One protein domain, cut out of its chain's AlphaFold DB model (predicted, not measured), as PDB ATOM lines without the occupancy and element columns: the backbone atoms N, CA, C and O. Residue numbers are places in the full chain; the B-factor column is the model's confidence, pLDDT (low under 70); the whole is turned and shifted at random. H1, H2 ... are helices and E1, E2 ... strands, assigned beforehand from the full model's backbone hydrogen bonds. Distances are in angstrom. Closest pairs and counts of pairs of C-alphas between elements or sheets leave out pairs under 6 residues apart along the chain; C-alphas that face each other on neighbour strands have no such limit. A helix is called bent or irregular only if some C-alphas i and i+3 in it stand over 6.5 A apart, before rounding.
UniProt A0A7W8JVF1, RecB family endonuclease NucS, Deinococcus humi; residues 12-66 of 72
ATOM      1  N   GLY A  12     -17.283   6.685 -19.249       98.06
ATOM      2  CA  GLY A  12     -18.599   6.890 -18.646       98.06
ATOM      3  C   GLY A  12     -18.952   8.373 -18.568       98.06
ATOM      4  O   GLY A  12     -20.001   8.793 -19.060       98.06
ATOM      5  N   GLY A  13     -18.035   9.184 -18.042       96.94
ATOM      6  CA  GLY A  13     -18.154  10.633 -17.948       96.94
ATOM      7  C   GLY A  13     -18.343  11.291 -19.312       96.94
ATOM      8  O   GLY A  13     -19.209  12.158 -19.454       96.94
ATOM      9  N   LEU A  14     -17.606  10.846 -20.338       95.38
ATOM     10  CA  LEU A  14     -17.785  11.339 -21.706       95.38
ATOM     11  C   LEU A  14     -19.184  11.023 -22.236       95.38
ATOM     12  O   LEU A  14     -19.865  11.908 -22.754       95.38
ATOM     13  N   THR A  15     -19.630   9.777 -22.066       96.81
ATOM     14  CA  THR A  15     -20.942   9.318 -22.533       96.81
ATOM     15  C   THR A  15     -22.063  10.116 -21.876       96.81
ATOM     16  O   THR A  15     -22.941  10.641 -22.568       96.81
ATOM     17  N   THR A  16     -22.026  10.282 -20.551       96.69
ATOM     18  CA  THR A  16     -23.013  11.079 -19.813       96.69
ATOM     19  C   THR A  16     -22.991  12.544 -20.246       96.69
ATOM     20  O   THR A  16     -24.057  13.132 -20.465       96.69
ATOM     21  N   HIS A  17     -21.803  13.130 -20.424       95.19
ATOM     22  CA  HIS A  17     -21.651  14.520 -20.843       95.19
ATOM     23  C   HIS A  17     -22.259  14.755 -22.232       95.19
ATOM     24  O   HIS A  17     -23.135  15.613 -22.384       95.19
ATOM     25  N   LEU A  18     -21.867  13.948 -23.222       93.81
ATOM     26  CA  LEU A  18     -22.369  14.055 -24.591       93.81
ATOM     27  C   LEU A  18     -23.871  13.784 -24.662       93.81
ATOM     28  O   LEU A  18     -24.600  14.569 -25.262       93.81
ATOM     29  N   THR A  19     -24.367  12.729 -24.013       95.25
ATOM     30  CA  THR A  19     -25.796  12.370 -24.049       95.25
ATOM     31  C   THR A  19     -26.675  13.478 -23.472       95.25
ATOM     32  O   THR A  19     -27.718  13.801 -24.040       95.25
ATOM     33  N   THR A  20     -26.246  14.094 -22.368       94.56
ATOM     34  CA  THR A  20     -26.974  15.203 -21.740       94.56
ATOM     35  C   THR A  20     -27.113  16.385 -22.702       94.56
ATOM     36  O   THR A  20     -28.225  16.847 -22.947       94.56
ATOM     37  N   HIS A  21     -26.007  16.826 -23.305       93.56
ATOM     38  CA  HIS A  21     -25.962  18.070 -24.083       93.56
ATOM     39  C   HIS A  21     -26.455  17.895 -25.531       93.56
ATOM     40  O   HIS A  21     -26.968  18.826 -26.151       93.56
ATOM     41  N   THR A  22     -26.335  16.689 -26.089       93.19
ATOM     42  CA  THR A  22     -26.890  16.369 -27.416       93.19
ATOM     43  C   THR A  22     -28.411  16.274 -27.385       93.19
ATOM     44  O   THR A  22     -29.066  16.676 -28.349       93.19
ATOM     45  N   ARG A  23     -28.987  15.782 -26.280       92.44
ATOM     46  CA  ARG A  23     -30.440  15.652 -26.109       92.44
ATOM     47  C   ARG A  23     -31.122  17.006 -25.942       92.44
ATOM     48  O   ARG A  23     -32.171  17.228 -26.534       92.44
ATOM     49  N   THR A  24     -30.526  17.906 -25.164       89.19
ATOM     50  CA  THR A  24     -31.065  19.252 -24.927       89.19
ATOM     51  C   THR A  24     -30.972  20.146 -26.161       89.19
ATOM     52  O   THR A  24     -31.797  21.045 -26.315       89.19
ATOM     53  N   ARG A  25     -29.985  19.913 -27.047       86.56
ATOM     54  CA  ARG A  25     -29.687  20.759 -28.225       86.56
ATOM     55  C   ARG A  25     -29.662  22.249 -27.882       86.56
ATOM     56  O   ARG A  25     -30.073  23.106 -28.663       86.56
ATOM     57  N   ASP A  26     -29.204  22.569 -26.685       86.88
ATOM     58  CA  ASP A  26     -29.322  23.896 -26.098       86.88
ATOM     59  C   ASP A  26     -28.096  24.771 -26.396       86.88
ATOM     60  O   ASP A  26     -28.125  25.973 -26.119       86.88
ATOM     61  N   GLY A  27     -27.045  24.207 -27.001       92.31
ATOM     62  CA  GLY A  27     -25.808  24.915 -27.318       92.31
ATOM     63  C   GLY A  27     -24.931  24.241 -28.375       92.31
ATOM     64  O   GLY A  27     -25.321  23.278 -29.032       92.31
ATOM     65  N   LEU A  28     -23.739  24.813 -28.554       95.88
ATOM     66  CA  LEU A  28     -22.645  24.242 -29.335       95.88
ATOM     67  C   LEU A  28     -21.866  23.264 -28.451       95.88
ATOM     68  O   LEU A  28     -21.409  23.653 -27.377       95.88
ATOM     69  N   ILE A  29     -21.676  22.037 -28.929       96.62
ATOM     70  CA  ILE A  29     -20.784  21.059 -28.300       96.62
ATOM     71  C   ILE A  29     -19.448  21.099 -29.036       96.62
ATOM     72  O   ILE A  29     -19.421  21.061 -30.268       96.62
ATOM     73  N   GLN A  30     -18.359  21.191 -28.277       97.12
ATOM     74  CA  GLN A  30     -16.993  21.161 -28.792       97.12
ATOM     75  C   GLN A  30     -16.246  19.996 -28.150       97.12
ATOM     76  O   GLN A  30     -16.264  19.862 -26.927       97.12
ATOM     77  N   ILE A  31     -15.592  19.176 -28.969       96.81
ATOM     78  CA  ILE A  31     -14.761  18.057 -28.520       96.81
ATOM     79  C   ILE A  31     -13.393  18.240 -29.166       96.81
ATOM     80  O   ILE A  31     -13.280  18.213 -30.389       96.81
ATOM     81  N   ALA A  32     -12.372  18.462 -28.346       96.62
ATOM     82  CA  ALA A  32     -10.988  18.553 -28.790       96.62
ATOM     83  C   ALA A  32     -10.246  17.296 -28.337       96.62
ATOM     84  O   ALA A  32     -10.309  16.938 -27.161       96.62
ATOM     85  N   GLY A  33      -9.555  16.629 -29.258       95.50
ATOM     86  CA  GLY A  33      -8.836  15.399 -28.948       95.50
ATOM     87  C   GLY A  33      -8.274  14.710 -30.183       95.50
ATOM     88  O   GLY A  33      -8.274  15.274 -31.277       95.50
ATOM     89  N   LEU A  34      -7.789  13.485 -29.996       96.75
ATOM     90  CA  LEU A  34      -7.401  12.609 -31.096       96.75
ATOM     91  C   LEU A  34      -8.630  11.850 -31.593       96.75
ATOM     92  O   LEU A  34      -9.373  11.293 -30.784       96.75
ATOM     93  N   ALA A  35      -8.836  11.827 -32.904       96.12
ATOM     94  CA  ALA A  35      -9.912  11.074 -33.527       96.12
ATOM     95  C   ALA A  35      -9.456  10.493 -34.864       96.12
ATOM     96  O   ALA A  35      -8.689  11.122 -35.589       96.12
ATOM     97  N   GLU A  36      -9.969   9.313 -35.176       97.50
ATOM     98  CA  GLU A  36     -10.047   8.774 -36.529       97.50
ATOM     99  C   GLU A  36     -11.449   9.081 -37.070       97.50
ATOM    100  O   GLU A  36     -12.431   9.056 -36.317       97.50
ATOM    101  N   VAL A  37     -11.563   9.404 -38.358       96.81
ATOM    102  CA  VAL A  37     -12.843   9.766 -38.979       96.81
ATOM    103  C   VAL A  37     -13.135   8.840 -40.143       96.81
ATOM    104  O   VAL A  37     -12.367   8.753 -41.095       96.81
ATOM    105  N   THR A  38     -14.305   8.212 -40.117       97.88
ATOM    106  CA  THR A  38     -14.861   7.487 -41.260       97.88
ATOM    107  C   THR A  38     -16.146   8.172 -41.704       97.88
ATOM    108  O   THR A  38     -17.079   8.334 -40.917       97.88
ATOM    109  N   TYR A  39     -16.208   8.573 -42.970       97.62
ATOM    110  CA  TYR A  39     -17.405   9.135 -43.585       97.62
ATOM    111  C   TYR A  39     -17.965   8.178 -44.637       97.62
ATOM    112  O   TYR A  39     -17.247   7.729 -45.532       97.62
ATOM    113  N   GLN A  40     -19.269   7.918 -44.546       97.81
ATOM    114  CA  GLN A  40     -20.044   7.177 -45.537       97.81
ATOM    115  C   GLN A  40     -21.307   7.970 -45.886       97.81
ATOM    116  O   GLN A  40     -22.126   8.276 -45.019       97.81
ATOM    117  N   GLY A  41     -21.463   8.328 -47.158       97.12
ATOM    118  CA  GLY A  41     -22.616   9.081 -47.639       97.12
ATOM    119  C   GLY A  41     -22.584   9.262 -49.151       97.12
ATOM    120  O   GLY A  41     -22.539   8.288 -49.894       97.12
ATOM    121  N   ARG A  42     -22.592  10.516 -49.625       97.62
ATOM    122  CA  ARG A  42     -22.489  10.815 -51.072       97.62
ATOM    123  C   ARG A  42     -21.153  10.364 -51.675       97.62
ATOM    124  O   ARG A  42     -21.071  10.133 -52.873       97.62
ATOM    125  N   ALA A  43     -20.130  10.272 -50.833       97.81
ATOM    126  CA  ALA A  43     -18.831   9.679 -51.109       97.81
ATOM    127  C   ALA A  43     -18.415   8.835 -49.894       97.81
ATOM    128  O   ALA A  43     -19.108   8.825 -48.873       97.81
ATOM    129  N   THR A  44     -17.280   8.148 -50.003       97.94
ATOM    130  CA  THR A  44     -16.637   7.460 -48.877       97.94
ATOM    131  C   THR A  44     -15.240   8.031 -48.691       97.94
ATOM    132  O   THR A  44     -14.511   8.186 -49.669       97.94
ATOM    133  N   SER A  45     -14.876   8.358 -47.454       97.00
ATOM    134  CA  SER A  45     -13.540   8.858 -47.120       97.00
ATOM    135  C   SER A  45     -13.159   8.497 -45.693       97.00
ATOM    136  O   SER A  45     -14.022   8.406 -44.815       97.00
ATOM    137  N   THR A  46     -11.863   8.350 -45.456       97.44
ATOM    138  CA  THR A  46     -11.287   8.151 -44.128       97.44
ATOM    139  C   THR A  46     -10.248   9.228 -43.841       97.44
ATOM    140  O   THR A  46      -9.617   9.760 -44.756       97.44
ATOM    141  N   ALA A  47     -10.089   9.560 -42.565       95.69
ATOM    142  CA  ALA A  47      -8.952  10.298 -42.048       95.69
ATOM    143  C   ALA A  47      -8.377   9.500 -40.878       95.69
ATOM    144  O   ALA A  47      -9.106   9.161 -39.944       95.69
ATOM    145  N   GLU A  48      -7.081   9.209 -40.967       96.88
ATOM    146  CA  GLU A  48      -6.320   8.526 -39.923       96.88
ATOM    147  C   GLU A  48      -6.369   9.286 -38.596       96.88
ATOM    148  O   GLU A  48      -6.715  10.473 -38.543       96.88
ATOM    149  N   ILE A  49      -5.981   8.602 -37.521       97.81
ATOM    150  CA  ILE A  49      -5.959   9.194 -36.186       97.81
ATOM    151  C   ILE A  49      -5.132  10.488 -36.149       97.81
ATOM    152  O   ILE A  49      -3.953  10.527 -36.506       97.81
ATOM    153  N   GLY A  50      -5.750  11.568 -35.671       97.25
ATOM    154  CA  GLY A  50      -5.107  12.873 -35.592       97.25
ATOM    155  C   GLY A  50      -5.816  13.841 -34.656       97.25
ATOM    156  O   GLY A  50      -6.953  13.620 -34.237       97.25
ATOM    157  N   ALA A  51      -5.124  14.926 -34.307       97.69
ATOM    158  CA  ALA A  51      -5.717  16.005 -33.529       97.69
ATOM    159  C   ALA A  51      -6.874  16.633 -34.311       97.69
ATOM    160  O   ALA A  51      -6.725  16.994 -35.475       97.69
ATOM    161  N   SER A  52      -8.024  16.770 -33.662       97.06
ATOM    162  CA  SER A  52      -9.237  17.279 -34.286       97.06
ATOM    163  C   SER A  52     -10.053  18.127 -33.317       97.06
ATOM    164  O   SER A  52      -9.990  17.966 -32.092       97.06
ATOM    165  N   LEU A  53     -10.834  19.040 -33.889       97.62
ATOM    166  CA  LEU A  53     -11.889  19.766 -33.199       97.62
ATOM    167  C   LEU A  53     -13.235  19.398 -33.824       97.62
ATOM    168  O   LEU A  53     -13.568  19.841 -34.926       97.62
ATOM    169  N   VAL A  54     -14.024  18.611 -33.099       97.50
ATOM    170  CA  VAL A  54     -15.389  18.248 -33.485       97.50
ATOM    171  C   VAL A  54     -16.363  19.277 -32.927       97.50
ATOM    172  O   VAL A  54     -16.367  19.577 -31.733       97.50
ATOM    173  N   LEU A  55     -17.217  19.803 -33.800       97.50
ATOM    174  CA  LEU A  55     -18.238  20.793 -33.484       97.50
ATOM    175  C   LEU A  55     -19.616  20.239 -33.844       97.50
ATOM    176  O   LEU A  55     -19.902  20.011 -35.021       97.50
ATOM    177  N   LEU A  56     -20.496  20.097 -32.851       96.56
ATOM    178  CA  LEU A  56     -21.913  19.810 -33.075       96.56
ATOM    179  C   LEU A  56     -22.748  21.043 -32.735       96.56
ATOM    180  O   LEU A  56     -22.880  21.442 -31.575       96.56
ATOM    181  N   LYS A  57     -23.312  21.662 -33.770       95.31
ATOM    182  CA  LYS A  57     -24.157  22.852 -33.645       95.31
ATOM    183  C   LYS A  57     -25.584  22.450 -33.274       95.31
ATOM    184  O   LYS A  57     -26.073  21.404 -33.692       95.31
ATOM    185  N   ARG A  58     -26.308  23.356 -32.607       93.25
ATOM    186  CA  ARG A  58     -27.734  23.199 -32.249       93.25
ATOM    187  C   ARG A  58     -28.624  22.727 -33.410       93.25
ATOM    188  O   ARG A  58     -29.538  21.939 -33.193       93.25
ATOM    189  N   GLY A  59     -28.356  23.192 -34.632       91.38
ATOM    190  CA  GLY A  59     -29.103  22.810 -35.837       91.38
ATOM    191  C   GLY A  59     -28.797  21.408 -36.383       91.38
ATOM    192  O   GLY A  59     -29.290  21.069 -37.450       91.38
ATOM    193  N   GLY A  60     -27.962  20.611 -35.708       91.06
ATOM    194  CA  GLY A  60     -27.560  19.272 -36.154       91.06
ATOM    195  C   GLY A  60     -26.388  19.253 -37.138       91.06
ATOM    196  O   GLY A  60     -25.952  18.183 -37.543       91.06
ATOM    197  N   SER A  61     -25.844  20.418 -37.508       95.56
ATOM    198  CA  SER A  61     -24.624  20.494 -38.318       95.56
ATOM    199  C   SER A  61     -23.424  19.984 -37.518       95.56
ATOM    200  O   SER A  61     -23.131  20.505 -36.438       95.56
ATOM    201  N   LEU A  62     -22.742  18.991 -38.089       96.56
ATOM    202  CA  LEU A  62     -21.481  18.429 -37.621       96.56
ATOM    203  C   LEU A  62     -20.333  18.974 -38.479       96.56
ATOM    204  O   LEU A  62     -20.437  18.998 -39.706       96.56
ATOM    205  N   GLN A  63     -19.260  19.426 -37.839       97.69
ATOM    206  CA  GLN A  63     -18.016  19.834 -38.496       97.69
ATOM    207  C   GLN A  63     -16.837  19.221 -37.746       97.69
ATOM    208  O   GLN A  63     -16.858  19.195 -36.517       97.69
ATOM    209  N   ILE A  64     -15.823  18.752 -38.470       97.81
ATOM    210  CA  ILE A  64     -14.614  18.166 -37.890       97.81
ATOM    211  C   ILE A  64     -13.428  18.905 -38.493       97.81
ATOM    212  O   ILE A  64     -13.178  18.786 -39.677       97.81
ATOM    213  N   HIS A  65     -12.721  19.704 -37.701       98.00
ATOM    214  CA  HIS A  65     -11.574  20.468 -38.194       98.00
ATOM    215  C   HIS A  65     -10.269  19.780 -37.815       98.00
ATOM    216  O   HIS A  65     -10.082  19.406 -36.655       98.00
ATOM    217  N   ALA A  66      -9.357  19.670 -38.779       96.06
ATOM    218  CA  ALA A  66      -7.950  19.392 -38.513       96.06
ATOM    219  C   ALA A  66      -7.261  20.641 -37.912       96.06
ATOM    220  O   ALA A  66      -7.825  21.738 -37.950       96.06
TER     221      ALA A  66
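AT A GLANCE: This is residues 12 to 66 of the 72 residues of the protein "RecB family endonuclease NucS" of Deinococcus humi (UniProt A0A7W8JVF1). Two long strands, E1 and E2, make a hairpin bent sharply into a V; the short E3 runs along one arm of it, and one helix, H1, grazes this strongly twisted sheet near the beginning of E1. The printed part has 55 residues with one named helix, then three named strands, ordered E1, E2, E3 in a meander, each the antiparallel neighbour of the one before. The class is mixed; the whole is only just loose, close to compact, with radius of gyration of the C-alphas 12.3 A and spans of 30 by 24 by 17 A.

HOW THE PARTS SIT: H1, residues 12 to 24, only grazes the sheet, with its residues 17 to 22; every O i to N i+4 pair in it is within hydrogen-bond range. Its closest C-alphas to E1, residues 29 to 40, are those of His 21 and Ile 29, 7.3 A apart. E1 and E2, residues 44 to 56, form an antiparallel hairpin, with N 31 and O 54 at 2.9 A. E1 bends by 110 degrees at residue 33, E2 by 117 degrees at residue 50. E2 and E3, residues 62 to 65, form another antiparallel hairpin, with N 55 and O 63 at 2.8 A.

IN THESE COORDINATES: H1 begins at C-alpha 12 (-18.599, 6.890, -18.646) and spans 18.6 A. E1 spans 22.1 A, E2 20.7 A, and E3 10.1 A, ending at C-alpha 65 (-11.574, 20.468, -38.194).

THE WHOLE: The C-alphas farthest apart, of Gly 13 and Arg 42, are 33.4 A apart. The printed part has no cut, its three links are tight, and no printed residue is under 70 in pLDDT.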